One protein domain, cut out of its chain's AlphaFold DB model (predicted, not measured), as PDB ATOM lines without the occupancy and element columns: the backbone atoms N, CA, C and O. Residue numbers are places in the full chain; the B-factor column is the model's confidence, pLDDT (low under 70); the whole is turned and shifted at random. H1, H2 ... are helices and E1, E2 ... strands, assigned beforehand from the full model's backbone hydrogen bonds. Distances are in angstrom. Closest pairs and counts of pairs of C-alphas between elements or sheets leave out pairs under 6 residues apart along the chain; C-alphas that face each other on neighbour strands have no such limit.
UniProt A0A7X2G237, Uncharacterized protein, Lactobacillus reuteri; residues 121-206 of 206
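This is residues 121 to 206 of the 206 residues of an uncharacterized protein of Lactobacillus reuteri (UniProt A0A7X2G237). A strongly twisted sheet of five strands curls round one short helix, H1, while H2 only grazes the sheet and the small hairpin of E5 and E6 reaches far out from this body as an arm. The printed part has 86 residues, with named elements in the order E1, H1, H2, E2, E3, E4, E5, E6, E7, a mixed class of helices and strands. The large sheet runs E1, E7, E4, E3, E2, all antiparallel. The whole is only just compact, close to loose, with a radius of gyration of the C-alphas of 14.1 A, and elongated, spanning 46 by 24 by 21 A.

E1, residues 121 to 126, is an edge strand antiparallel to E7, residues 199 to 205, with N 125 and O 200 2.8 A apart. H1, residues 131 to 138, is on the sheet; its closest C-alphas to E7 are Met 135 and Val 202, 6.3 A. H2, residues 148 to 154, only just touches H1, with 3 pairs of C-alphas within 8 A, the closest Tyr 133 and Val 148 at 6.6 A, about perpendicular at 85 degrees. E2, residues 156 to 159, E3, 164 to 169, and E4, 172 to 180, form a meander, each strand the antiparallel neighbour of the one before, in two hairpins; N 158 and O 166 are 3.0 A apart, N 167 and O 174 3.0 A. E4 and E7 are antiparallel at 150 degrees, with N 201 and O 177 2.8 A apart. E5, residues 187 to 189, and E6, 192 to 194, form an antiparallel hairpin, with N 187 and O 194 2.8 A apart; E4 and E5 are apart. Every O i to N i+4 pair is within hydrogen-bond range in H1, 2 of 3 in H2.

E1 begins at C-alpha 121 (183.552, 176.819, 191.951), and E7 ends at C-alpha 205 (186.310, 176.215, 200.635). E4 is 24.6 A long, E7 20.1 A and E3 17.0 A.

The farthest C-alphas, Gly 171 and Gly 191, are 47.3 A apart. The printed part has no cut and no long link. Residues 157 to 163 are under pLDDT 70.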
ATOM      1  N   ASN A 121     183.103 176.135 193.166       92.12
ATOM      2  CA  ASN A 121     183.552 176.819 191.951       92.12
ATOM      3  C   ASN A 121     182.692 178.063 191.685       92.12
ATOM      4  O   ASN A 121     181.462 177.986 191.729       92.12
ATOM      5  N   HIS A 122     183.347 179.193 191.417       93.12
ATOM      6  CA  HIS A 122     182.714 180.492 191.176       93.12
ATOM      7  C   HIS A 122     182.838 180.975 189.725       93.12
ATOM      8  O   HIS A 122     182.330 182.042 189.396       93.12
ATOM      9  N   GLY A 123     183.458 180.194 188.843       92.62
ATOM     10  CA  GLY A 123     183.667 180.509 187.431       92.62
ATOM     11  C   GLY A 123     185.079 181.002 187.124       92.62
ATOM     12  O   GLY A 123     185.987 180.890 187.949       92.62
ATOM     13  N   GLU A 124     185.252 181.529 185.912       94.00
ATOM     14  CA  GLU A 124     186.539 182.018 185.419       94.00
ATOM     15  C   GLU A 124     186.656 183.543 185.478       94.00
ATOM     16  O   GLU A 124     185.695 184.277 185.239       94.00
ATOM     17  N   VAL A 125     187.872 184.019 185.733       93.56
ATOM     18  CA  VAL A 125     188.255 185.430 185.692       93.56
ATOM     19  C   VAL A 125     189.502 185.570 184.824       93.56
ATOM     20  O   VAL A 125     190.514 184.917 185.065       93.56
ATOM     21  N   SER A 126     189.433 186.422 183.801       92.56
ATOM     22  CA  SER A 126     190.601 186.784 182.989       92.56
ATOM     23  C   SER A 126     191.619 187.597 183.786       92.56
ATOM     24  O   SER A 126     191.223 188.469 184.563       92.56
ATOM     25  N   GLU A 127     192.899 187.366 183.526       89.06
ATOM     26  CA  GLU A 127     194.026 188.186 183.969       89.06
ATOM     27  C   GLU A 127     193.864 189.649 183.536       89.06
ATOM     28  O   GLU A 127     193.161 189.960 182.566       89.06
ATOM     29  N   GLY A 128     194.530 190.557 184.245       87.44
ATOM     30  CA  GLY A 128     194.582 191.972 183.895       87.44
ATOM     31  C   GLY A 128     194.439 192.882 185.105       87.44
ATOM     32  O   GLY A 128     194.756 192.522 186.233       87.44
ATOM     33  N   MET A 129     193.961 194.105 184.877       88.75
ATOM     34  CA  MET A 129     193.882 195.100 185.942       88.75
ATOM     35  C   MET A 129     192.973 194.624 187.086       88.75
ATOM     36  O   MET A 129     191.786 194.355 186.885       88.75
ATOM     37  N   ASN A 130     193.540 194.586 188.291       90.12
ATOM     38  CA  ASN A 130     192.877 194.186 189.530       90.12
ATOM     39  C   ASN A 130     192.280 192.764 189.481       90.12
ATOM     40  O   ASN A 130     191.129 192.554 189.883       90.12
ATOM     41  N   ALA A 131     193.014 191.801 188.919       89.69
ATOM     42  CA  ALA A 131     192.531 190.439 188.716       89.69
ATOM     43  C   ALA A 131     192.122 189.767 190.039       89.69
ATOM     44  O   ALA A 131     190.999 189.272 190.140       89.69
ATOM     45  N   GLU A 132     192.943 189.850 191.083       89.81
ATOM     46  CA  GLU A 132     192.676 189.249 192.398       89.81
ATOM     47  C   GLU A 132     191.440 189.867 193.059       89.81
ATOM     48  O   GLU A 132     190.604 189.154 193.612       89.81
ATOM     49  N   TYR A 133     191.258 191.186 192.940       92.69
ATOM     50  CA  TYR A 133     190.051 191.867 193.425       92.69
ATOM     51  C   TYR A 133     188.796 191.336 192.722       92.69
ATOM     52  O   TYR A 133     187.782 191.043 193.358       92.69
ATOM     53  N   ARG A 134     188.859 191.159 191.397       93.12
ATOM     54  CA  ARG A 134     187.751 190.588 190.618       93.12
ATOM     55  C   ARG A 134     187.485 189.133 190.997       93.12
ATOM     56  O   ARG A 134     186.322 188.750 191.084       93.12
ATOM     57  N   MET A 135     188.523 188.350 191.279       93.06
ATOM     58  CA  MET A 135     188.386 186.982 191.788       93.06
ATOM     59  C   MET A 135     187.729 186.961 193.172       93.06
ATOM     60  O   MET A 135     186.813 186.177 193.403       93.06
ATOM     61  N   ALA A 136     188.122 187.862 194.076       92.50
ATOM     62  CA  ALA A 136     187.529 187.984 195.407       92.50
ATOM     63  C   ALA A 136     186.046 188.374 195.345       92.50
ATOM     64  O   ALA A 136     185.231 187.819 196.091       92.50
ATOM     65  N   LYS A 137     185.681 189.283 194.430       93.50
ATOM     66  CA  LYS A 137     184.283 189.624 194.130       93.50
ATOM     67  C   LYS A 137     183.510 188.433 193.584       93.50
ATOM     68  O   LYS A 137     182.436 188.124 194.091       93.50
ATOM     69  N   GLN A 138     184.065 187.743 192.588       93.38
ATOM     70  CA  GLN A 138     183.443 186.569 191.972       93.38
ATOM     71  C   GLN A 138     183.180 185.468 193.011       93.38
ATOM     72  O   GLN A 138     182.132 184.830 192.993       93.38
ATOM     73  N   ALA A 139     184.106 185.295 193.955       91.50
ATOM     74  CA  ALA A 139     183.992 184.365 195.072       91.50
ATOM     75  C   ALA A 139     183.036 184.826 196.195       91.50
ATOM     76  O   ALA A 139     182.771 184.063 197.126       91.50
ATOM     77  N   GLY A 140     182.528 186.064 196.146       91.38
ATOM     78  CA  GLY A 140     181.661 186.642 197.177       91.38
ATOM     79  C   GLY A 140     182.370 186.901 198.511       91.38
ATOM     80  O   GLY A 140     181.738 186.872 199.571       91.38
ATOM     81  N   ILE A 141     183.690 187.096 198.488       90.69
ATOM     82  CA  ILE A 141     184.476 187.421 199.687       90.69
ATOM     83  C   ILE A 141     184.396 188.911 200.008       90.69
ATOM     84  O   ILE A 141     184.349 189.271 201.184       90.69
ATOM     85  N   ILE A 142     184.346 189.740 198.969       90.94
ATOM     86  CA  ILE A 142     184.157 191.187 199.053       90.94
ATOM     87  C   ILE A 142     182.893 191.588 198.296       90.94
ATOM     88  O   ILE A 142     182.474 190.893 197.366       90.94
ATOM     89  N   ASP A 143     182.282 192.694 198.707       88.25
ATOM     90  CA  ASP A 143     181.078 193.234 198.080       88.25
ATOM     91  C   ASP A 143     181.395 194.363 197.084       88.25
ATOM     92  O   ASP A 143     182.553 194.681 196.800       88.25
ATOM     93  N   ASP A 144     180.349 194.961 196.511       86.06
ATOM     94  CA  ASP A 144     180.496 196.042 195.538       86.06
ATOM     95  C   ASP A 144     180.936 197.386 196.127       86.06
ATOM     96  O   ASP A 144     181.321 198.274 195.364       86.06
ATOM     97  N   SER A 145     180.899 197.535 197.451       88.44
ATOM     98  CA  SER A 145     181.272 198.762 198.155       88.44
ATOM     99  C   SER A 145     182.747 198.815 198.554       88.44
ATOM    100  O   SER A 145     183.274 199.908 198.765       88.44
ATOM    101  N   GLU A 146     183.424 197.664 198.602       88.25
ATOM    102  CA  GLU A 146     184.847 197.567 198.929       88.25
ATOM    103  C   GLU A 146     185.715 198.262 197.868       88.25
ATOM    104  O   GLU A 146     185.646 197.961 196.670       88.25
ATOM    105  N   SER A 147     186.586 199.171 198.305       91.50
ATOM    106  CA  SER A 147     187.562 199.826 197.435       91.50
ATOM    107  C   SER A 147     188.651 198.848 196.998       91.50
ATOM    108  O   SER A 147     189.185 198.087 197.802       91.50
ATOM    109  N   VAL A 148     189.067 198.934 195.732       91.06
ATOM    110  CA  VAL A 148     190.222 198.182 195.212       91.06
ATOM    111  C   VAL A 148     191.477 198.449 196.049       91.06
ATOM    112  O   VAL A 148     192.238 197.529 196.337       91.06
ATOM    113  N   GLN A 149     191.685 199.698 196.475       89.44
ATOM    114  CA  GLN A 149     192.856 200.063 197.270       89.44
ATOM    115  C   GLN A 149     192.836 199.397 198.651       89.44
ATOM    116  O   GLN A 149     193.866 198.910 199.114       89.44
ATOM    117  N   ASP A 150     191.670 199.362 199.295       86.81
ATOM    118  CA  ASP A 150     191.519 198.784 200.632       86.81
ATOM    119  C   ASP A 150     191.642 197.259 200.596       86.81
ATOM    120  O   ASP A 150     192.236 196.666 201.502       86.81
ATOM    121  N   PHE A 151     191.201 196.635 199.502       90.56
ATOM    122  CA  PHE A 151     191.441 195.224 199.236       90.56
ATOM    123  C   PHE A 151     192.940 194.899 199.219       90.56
ATOM    124  O   PHE A 151     193.402 194.114 200.047       90.56
ATOM    125  N   TYR A 152     193.725 195.545 198.350       88.31
ATOM    126  CA  TYR A 152     195.155 195.229 198.203       88.31
ATOM    127  C   TYR A 152     196.001 195.562 199.439       88.31
ATOM    128  O   TYR A 152     197.050 194.957 199.636       88.31
ATOM    129  N   ASN A 153     195.540 196.460 200.314       85.56
ATOM    130  CA  ASN A 153     196.208 196.715 201.592       85.56
ATOM    131  C   ASN A 153     196.115 195.525 202.569       85.56
ATOM    132  O   ASN A 153     196.923 195.430 203.491       85.56
ATOM    133  N   ASN A 154     195.127 194.643 202.393       79.06
ATOM    134  CA  ASN A 154     194.788 193.573 203.337       79.06
ATOM    135  C   ASN A 154     194.902 192.160 202.739       79.06
ATOM    136  O   ASN A 154     194.688 191.176 203.452       79.06
ATOM    137  N   VAL A 155     195.224 192.040 201.450       81.88
ATOM    138  CA  VAL A 155     195.459 190.750 200.796       81.88
ATOM    139  C   VAL A 155     196.786 190.162 201.260       81.88
ATOM    140  O   VAL A 155     197.833 190.801 201.182       81.88
ATOM    141  N   GLN A 156     196.738 188.911 201.714       75.06
ATOM    142  CA  GLN A 156     197.925 188.079 201.880       75.06
ATOM    143  C   GLN A 156     198.019 187.150 200.677       75.06
ATOM    144  O   GLN A 156     197.259 186.181 200.576       75.06
ATOM    145  N   ASP A 157     198.914 187.497 199.758       68.25
ATOM    146  CA  ASP A 157     199.095 186.776 198.507       68.25
ATOM    147  C   ASP A 157     200.082 185.611 198.671       68.25
ATOM    148  O   ASP A 157     201.167 185.774 199.233       68.25
ATOM    149  N   ASN A 158     199.677 184.434 198.202       62.72
ATOM    150  CA  ASN A 158     200.522 183.254 198.015       62.72
ATOM    151  C   ASN A 158     200.233 182.657 196.625       62.72
ATOM    152  O   ASN A 158     199.944 181.461 196.497       62.72
ATOM    153  N   ILE A 159     200.197 183.495 195.588       62.38
ATOM    154  CA  ILE A 159     200.157 183.040 194.201       62.38
ATOM    155  C   ILE A 159     201.584 182.742 193.740       62.38
ATOM    156  O   ILE A 159     202.447 183.617 193.735       62.38
ATOM    157  N   ASP A 160     201.832 181.486 193.368       59.38
ATOM    158  CA  ASP A 160     203.107 181.079 192.791       59.38
ATOM    159  C   ASP A 160     203.194 181.563 191.331       59.38
ATOM    160  O   ASP A 160     202.193 181.589 190.605       59.38
ATOM    161  N   ASP A 161     204.413 181.854 190.853       56.72
ATOM    162  CA  ASP A 161     204.715 182.338 189.487       56.72
ATOM    163  C   ASP A 161     204.152 181.441 188.351       56.72
ATOM    164  O   ASP A 161     204.139 181.820 187.177       56.72
ATOM    165  N   GLY A 162     203.677 180.235 188.682       55.66
ATOM    166  CA  GLY A 162     203.074 179.259 187.773       55.66
ATOM    167  C   GLY A 162     201.575 179.439 187.494       55.66
ATOM    168  O   GLY A 162     201.008 178.627 186.763       55.66
ATOM    169  N   GLY A 163     200.912 180.456 188.054       61.41
ATOM    170  CA  GLY A 163     199.479 180.702 187.819       61.41
ATOM    171  C   GLY A 163     198.541 179.752 188.570       61.41
ATOM    172  O   GLY A 163     197.346 179.689 188.283       61.41
ATOM    173  N   GLN A 164     199.076 179.009 189.534       75.56
ATOM    174  CA  GLN A 164     198.301 178.328 190.561       75.56
ATOM    175  C   GLN A 164     198.626 178.986 191.889       75.56
ATOM    176  O   GLN A 164     199.775 179.341 192.147       75.56
ATOM    177  N   GLY A 165     197.618 179.181 192.725       84.69
ATOM    178  CA  GLY A 165     197.842 179.941 193.935       84.69
ATOM    179  C   GLY A 165     196.634 180.055 194.825       84.69
ATOM    180  O   GLY A 165     195.546 179.540 194.547       84.69
ATOM    181  N   SER A 166     196.833 180.778 195.912       87.69
ATOM    182  CA  SER A 166     195.725 181.226 196.733       87.69
ATOM    183  C   SER A 166     196.052 182.547 197.387       87.69
ATOM    184  O   SER A 166     197.199 182.794 197.752       87.69
ATOM    185  N   PHE A 167     195.030 183.355 197.605       88.44
ATOM    186  CA  PHE A 167     195.153 184.548 198.421       88.44
ATOM    187  C   PHE A 167     194.092 184.530 199.511       88.44
ATOM    188  O   PHE A 167     192.990 184.001 199.337       88.44
ATOM    189  N   THR A 168     194.440 185.087 200.665       87.38
ATOM    190  CA  THR A 168     193.530 185.180 201.809       87.38
ATOM    191  C   THR A 168     193.157 186.630 202.049       87.38
ATOM    192  O   THR A 168     194.023 187.503 202.111       87.38
ATOM    193  N   TYR A 169     191.864 186.875 202.232       85.75
ATOM    194  CA  TYR A 169     191.321 188.174 202.603       85.75
ATOM    195  C   TYR A 169     190.263 187.986 203.698       85.75
ATOM    196  O   TYR A 169     189.366 187.151 203.576       85.75
ATOM    197  N   ASN A 170     190.391 188.724 204.806       83.75
ATOM    198  CA  ASN A 170     189.508 188.641 205.982       83.75
ATOM    199  C   ASN A 170     189.232 187.204 206.478       83.75
ATOM    200  O   ASN A 170     188.113 186.861 206.859       83.75
ATOM    201  N   GLY A 171     190.262 186.349 206.471       83.25
ATOM    202  CA  GLY A 171     190.174 184.961 206.939       83.25
ATOM    203  C   GLY A 171     189.466 183.997 205.982       83.25
ATOM    204  O   GLY A 171     189.260 182.843 206.348       83.25
ATOM    205  N   LYS A 172     189.105 184.445 204.774       87.19
ATOM    206  CA  LYS A 172     188.596 183.600 203.692       87.19
ATOM    207  C   LYS A 172     189.653 183.464 202.603       87.19
ATOM    208  O   LYS A 172     190.267 184.456 202.212       87.19
ATOM    209  N   THR A 173     189.823 182.250 202.098       90.19
ATOM    210  CA  THR A 173     190.824 181.934 201.078       90.19
ATOM    211  C   THR A 173     190.161 181.748 199.720       90.19
ATOM    212  O   THR A 173     189.201 180.987 199.592       90.19
ATOM    213  N   VAL A 174     190.691 182.428 198.704       91.06
ATOM    214  CA  VAL A 174     190.413 182.150 197.292       91.06
ATOM    215  C   VAL A 174     191.531 181.287 196.753       91.06
ATOM    216  O   VAL A 174     192.700 181.635 196.890       91.06
ATOM    217  N   TYR A 175     191.168 180.196 196.098       91.19
ATOM    218  CA  TYR A 175     192.083 179.377 195.322       91.19
ATOM    219  C   TYR A 175     191.905 179.695 193.848       91.19
ATOM    220  O   TYR A 175     190.777 179.735 193.343       91.19
ATOM    221  N   VAL A 176     193.029 179.901 193.175       90.56
ATOM    222  CA  VAL A 176     193.084 180.260 191.764       90.56
ATOM    223  C   VAL A 176     193.859 179.201 191.006       90.56
ATOM    224  O   VAL A 176     194.891 178.699 191.458       90.56
ATOM    225  N   GLU A 177     193.340 178.856 189.843       89.81
ATOM    226  CA  GLU A 177     193.937 177.872 188.961       89.81
ATOM    227  C   GLU A 177     193.870 178.392 187.536       89.81
ATOM    228  O   GLU A 177     192.777 178.597 187.007       89.81
ATOM    229  N   ARG A 178     195.025 178.610 186.906       90.25
ATOM    230  CA  ARG A 178     195.078 179.004 185.501       90.25
ATOM    231  C   ARG A 178     194.509 177.892 184.625       90.25
ATOM    232  O   ARG A 178     195.112 176.831 184.486       90.25
ATOM    233  N   THR A 179     193.372 178.166 184.003       90.62
ATOM    234  CA  THR A 179     192.690 177.259 183.072       90.62
ATOM    235  C   THR A 179     192.994 177.575 181.620       90.62
ATOM    236  O   THR A 179     192.851 176.712 180.756       90.62
ATOM    237  N   TYR A 180     193.451 178.795 181.348       90.12
ATOM    238  CA  TYR A 180     193.851 179.214 180.019       90.12
ATOM    239  C   TYR A 180     195.100 180.077 180.078       90.12
ATOM    240  O   TYR A 180     195.178 181.019 180.868       90.12
ATOM    241  N   ARG A 181     196.058 179.759 179.208       91.06
ATOM    242  CA  ARG A 181     197.207 180.614 178.941       91.06
ATOM    243  C   ARG A 181     196.935 181.385 177.658       91.06
ATOM    244  O   ARG A 181     196.869 180.781 176.590       91.06
ATOM    245  N   GLY A 182     196.770 182.687 177.794       89.19
ATOM    246  CA  GLY A 182     196.541 183.583 176.684       89.19
ATOM    247  C   GLY A 182     197.800 183.826 175.864       89.19
ATOM    248  O   GLY A 182     198.932 183.604 176.314       89.19
ATOM    249  N   ASN A 183     197.604 184.262 174.625       92.19
ATOM    250  CA  ASN A 183     198.691 184.659 173.754       92.19
ATOM    251  C   ASN A 183     199.205 186.057 174.151       92.19
ATOM    252  O   ASN A 183     198.491 187.045 173.961       92.19
ATOM    253  N   PRO A 184     200.465 186.196 174.613       88.62
ATOM    254  CA  PRO A 184     201.024 187.501 174.975       88.62
ATOM    255  C   PRO A 184     201.126 188.466 173.783       88.62
ATOM    256  O   PRO A 184     201.191 189.675 173.984       88.62
ATOM    257  N   ASN A 185     201.117 187.947 172.552       91.69
ATOM    258  CA  ASN A 185     201.108 188.751 171.330       91.69
ATOM    259  C   ASN A 185     199.684 189.103 170.857       91.69
ATOM    260  O   ASN A 185     199.532 189.797 169.855       91.69
ATOM    261  N   GLY A 186     198.652 188.630 171.561       89.44
ATOM    262  CA  GLY A 186     197.257 188.746 171.155       89.44
ATOM    263  C   GLY A 186     196.871 187.805 170.012       89.44
ATOM    264  O   GLY A 186     197.664 186.990 169.539       89.44
ATOM    265  N   ILE A 187     195.622 187.906 169.572       92.94
ATOM    266  CA  ILE A 187     195.065 187.135 168.456       92.94
ATOM    267  C   ILE A 187     194.741 188.100 167.320       92.94
ATOM    268  O   ILE A 187     194.021 189.078 167.521       92.94
ATOM    269  N   GLU A 188     195.245 187.826 166.118       94.38
ATOM    270  CA  GLU A 188     194.891 188.596 164.928       94.38
ATOM    271  C   GLU A 188     193.576 188.087 164.329       94.38
ATOM    272  O   GLU A 188     193.412 186.902 164.043       94.38
ATOM    273  N   SER A 189     192.628 188.995 164.114       93.19
ATOM    274  CA  SER A 189     191.392 188.704 163.393       93.19
ATOM    275  C   SER A 189     191.001 189.901 162.533       93.19
ATOM    276  O   SER A 189     190.838 191.018 163.028       93.19
ATOM    277  N   GLY A 190     190.901 189.685 161.217       91.44
ATOM    278  CA  GLY A 190     190.562 190.743 160.260       91.44
ATOM    279  C   GLY A 190     191.563 191.907 160.232       91.44
ATOM    280  O   GLY A 190     191.148 193.054 160.082       91.44
ATOM    281  N   GLY A 191     192.859 191.636 160.429       93.19
ATOM    282  CA  GLY A 191     193.922 192.652 160.452       93.19
ATOM    283  C   GLY A 191     193.993 193.483 161.739       93.19
ATOM    284  O   GLY A 191     194.729 194.464 161.796       93.19
ATOM    285  N   THR A 192     193.220 193.124 162.768       94.62
ATOM    286  CA  THR A 192     193.271 193.752 164.095       94.62
ATOM    287  C   THR A 192     193.758 192.740 165.123       94.62
ATOM    288  O   THR A 192     193.288 191.603 165.136       94.62
ATOM    289  N   ILE A 193     194.680 193.155 165.995       93.94
ATOM    290  CA  ILE A 193     195.178 192.333 167.102       93.94
ATOM    291  C   ILE A 193     194.315 192.589 168.343       93.94
ATOM    292  O   ILE A 193     194.188 193.728 168.796       93.94
ATOM    293  N   TYR A 194     193.744 191.525 168.899       93.38
ATOM    294  CA  TYR A 194     192.949 191.533 170.124       93.38
ATOM    295  C   TYR A 194     193.759 190.967 171.287       93.38
ATOM    296  O   TYR A 194     194.496 189.997 171.119       93.38
ATOM    297  N   ALA A 195     193.611 191.558 172.472       92.44
ATOM    298  CA  ALA A 195     194.226 191.020 173.678       92.44
ATOM    299  C   ALA A 195     193.643 189.641 174.001       92.44
ATOM    300  O   ALA A 195     192.427 189.453 173.974       92.44
ATOM    301  N   ASP A 196     194.521 188.714 174.354       93.69
ATOM    302  CA  ASP A 196     194.157 187.364 174.747       93.69
ATOM    303  C   ASP A 196     194.836 187.044 176.084       93.69
ATOM    304  O   ASP A 196     195.976 186.585 176.104       93.69
ATOM    305  N   PRO A 197     194.212 187.422 177.214       93.00
ATOM    306  CA  PRO A 197     194.801 187.259 178.536       93.00
ATOM    307  C   PRO A 197     194.647 185.827 179.062       93.00
ATOM    308  O   PRO A 197     193.729 185.096 178.677       93.00
ATOM    309  N   ASP A 198     195.495 185.463 180.026       92.19
ATOM    310  CA  ASP A 198     195.312 184.253 180.831       92.19
ATOM    311  C   ASP A 198     193.917 184.248 181.493       92.19
ATOM    312  O   ASP A 198     193.320 185.300 181.742       92.19
ATOM    313  N   ARG A 199     193.369 183.066 181.786       92.62
ATOM    314  CA  ARG A 199     192.128 182.916 182.565       92.62
ATOM    315  C   ARG A 199     192.345 181.961 183.722       92.62
ATOM    316  O   ARG A 199     193.063 180.970 183.586       92.62
ATOM    317  N   TYR A 200     191.695 182.266 184.838       92.38
ATOM    318  CA  TYR A 200     191.783 181.497 186.070       92.38
ATOM    319  C   TYR A 200     190.405 181.062 186.520       92.38
ATOM    320  O   TYR A 200     189.504 181.892 186.633       92.38
ATOM    321  N   THR A 201     190.252 179.786 186.853       93.56
ATOM    322  CA  THR A 201     189.112 179.321 187.638       93.56
ATOM    323  C   THR A 201     189.290 179.736 189.091       93.56
ATOM    324  O   THR A 201     190.361 179.582 189.680       93.56
ATOM    325  N   VAL A 202     188.209 180.247 189.669       93.38
ATOM    326  CA  VAL A 202     188.147 180.744 191.040       93.38
ATOM    327  C   VAL A 202     187.347 179.768 191.891       93.38
ATOM    328  O   VAL A 202     186.201 179.439 191.572       93.38
ATOM    329  N   THR A 203     187.926 179.316 193.002       93.19
ATOM    330  CA  THR A 203     187.245 178.430 193.955       93.19
ATOM    331  C   THR A 203     187.465 178.864 195.407       93.19
ATOM    332  O   THR A 203     188.449 179.529 195.719       93.19
ATOM    333  N   THR A 204     186.556 178.503 196.312       91.62
ATOM    334  CA  THR A 204     186.718 178.690 197.770       91.62
ATOM    335  C   THR A 204     186.365 177.410 198.508       91.62
ATOM    336  O   THR A 204     185.641 176.572 197.967       91.62
ATOM    337  N   ASP A 205     186.808 177.276 199.754       88.56
ATOM    338  CA  ASP A 205     186.310 176.215 200.635       88.56
ATOM    339  C   ASP A 205     184.789 176.358 200.859       88.56
ATOM    340  O   ASP A 205     184.231 177.455 200.703       88.56
ATOM    341  N   GLN A 206     184.119 175.233 201.137       77.56
ATOM    342  CA  GLN A 206     182.683 175.171 201.446       77.56
ATOM    343  C   GLN A 206     182.366 175.528 202.900       77.56
ATOM    344  O   GLN A 206     183.157 175.164 203.798       77.56
TER     345      GLN A 206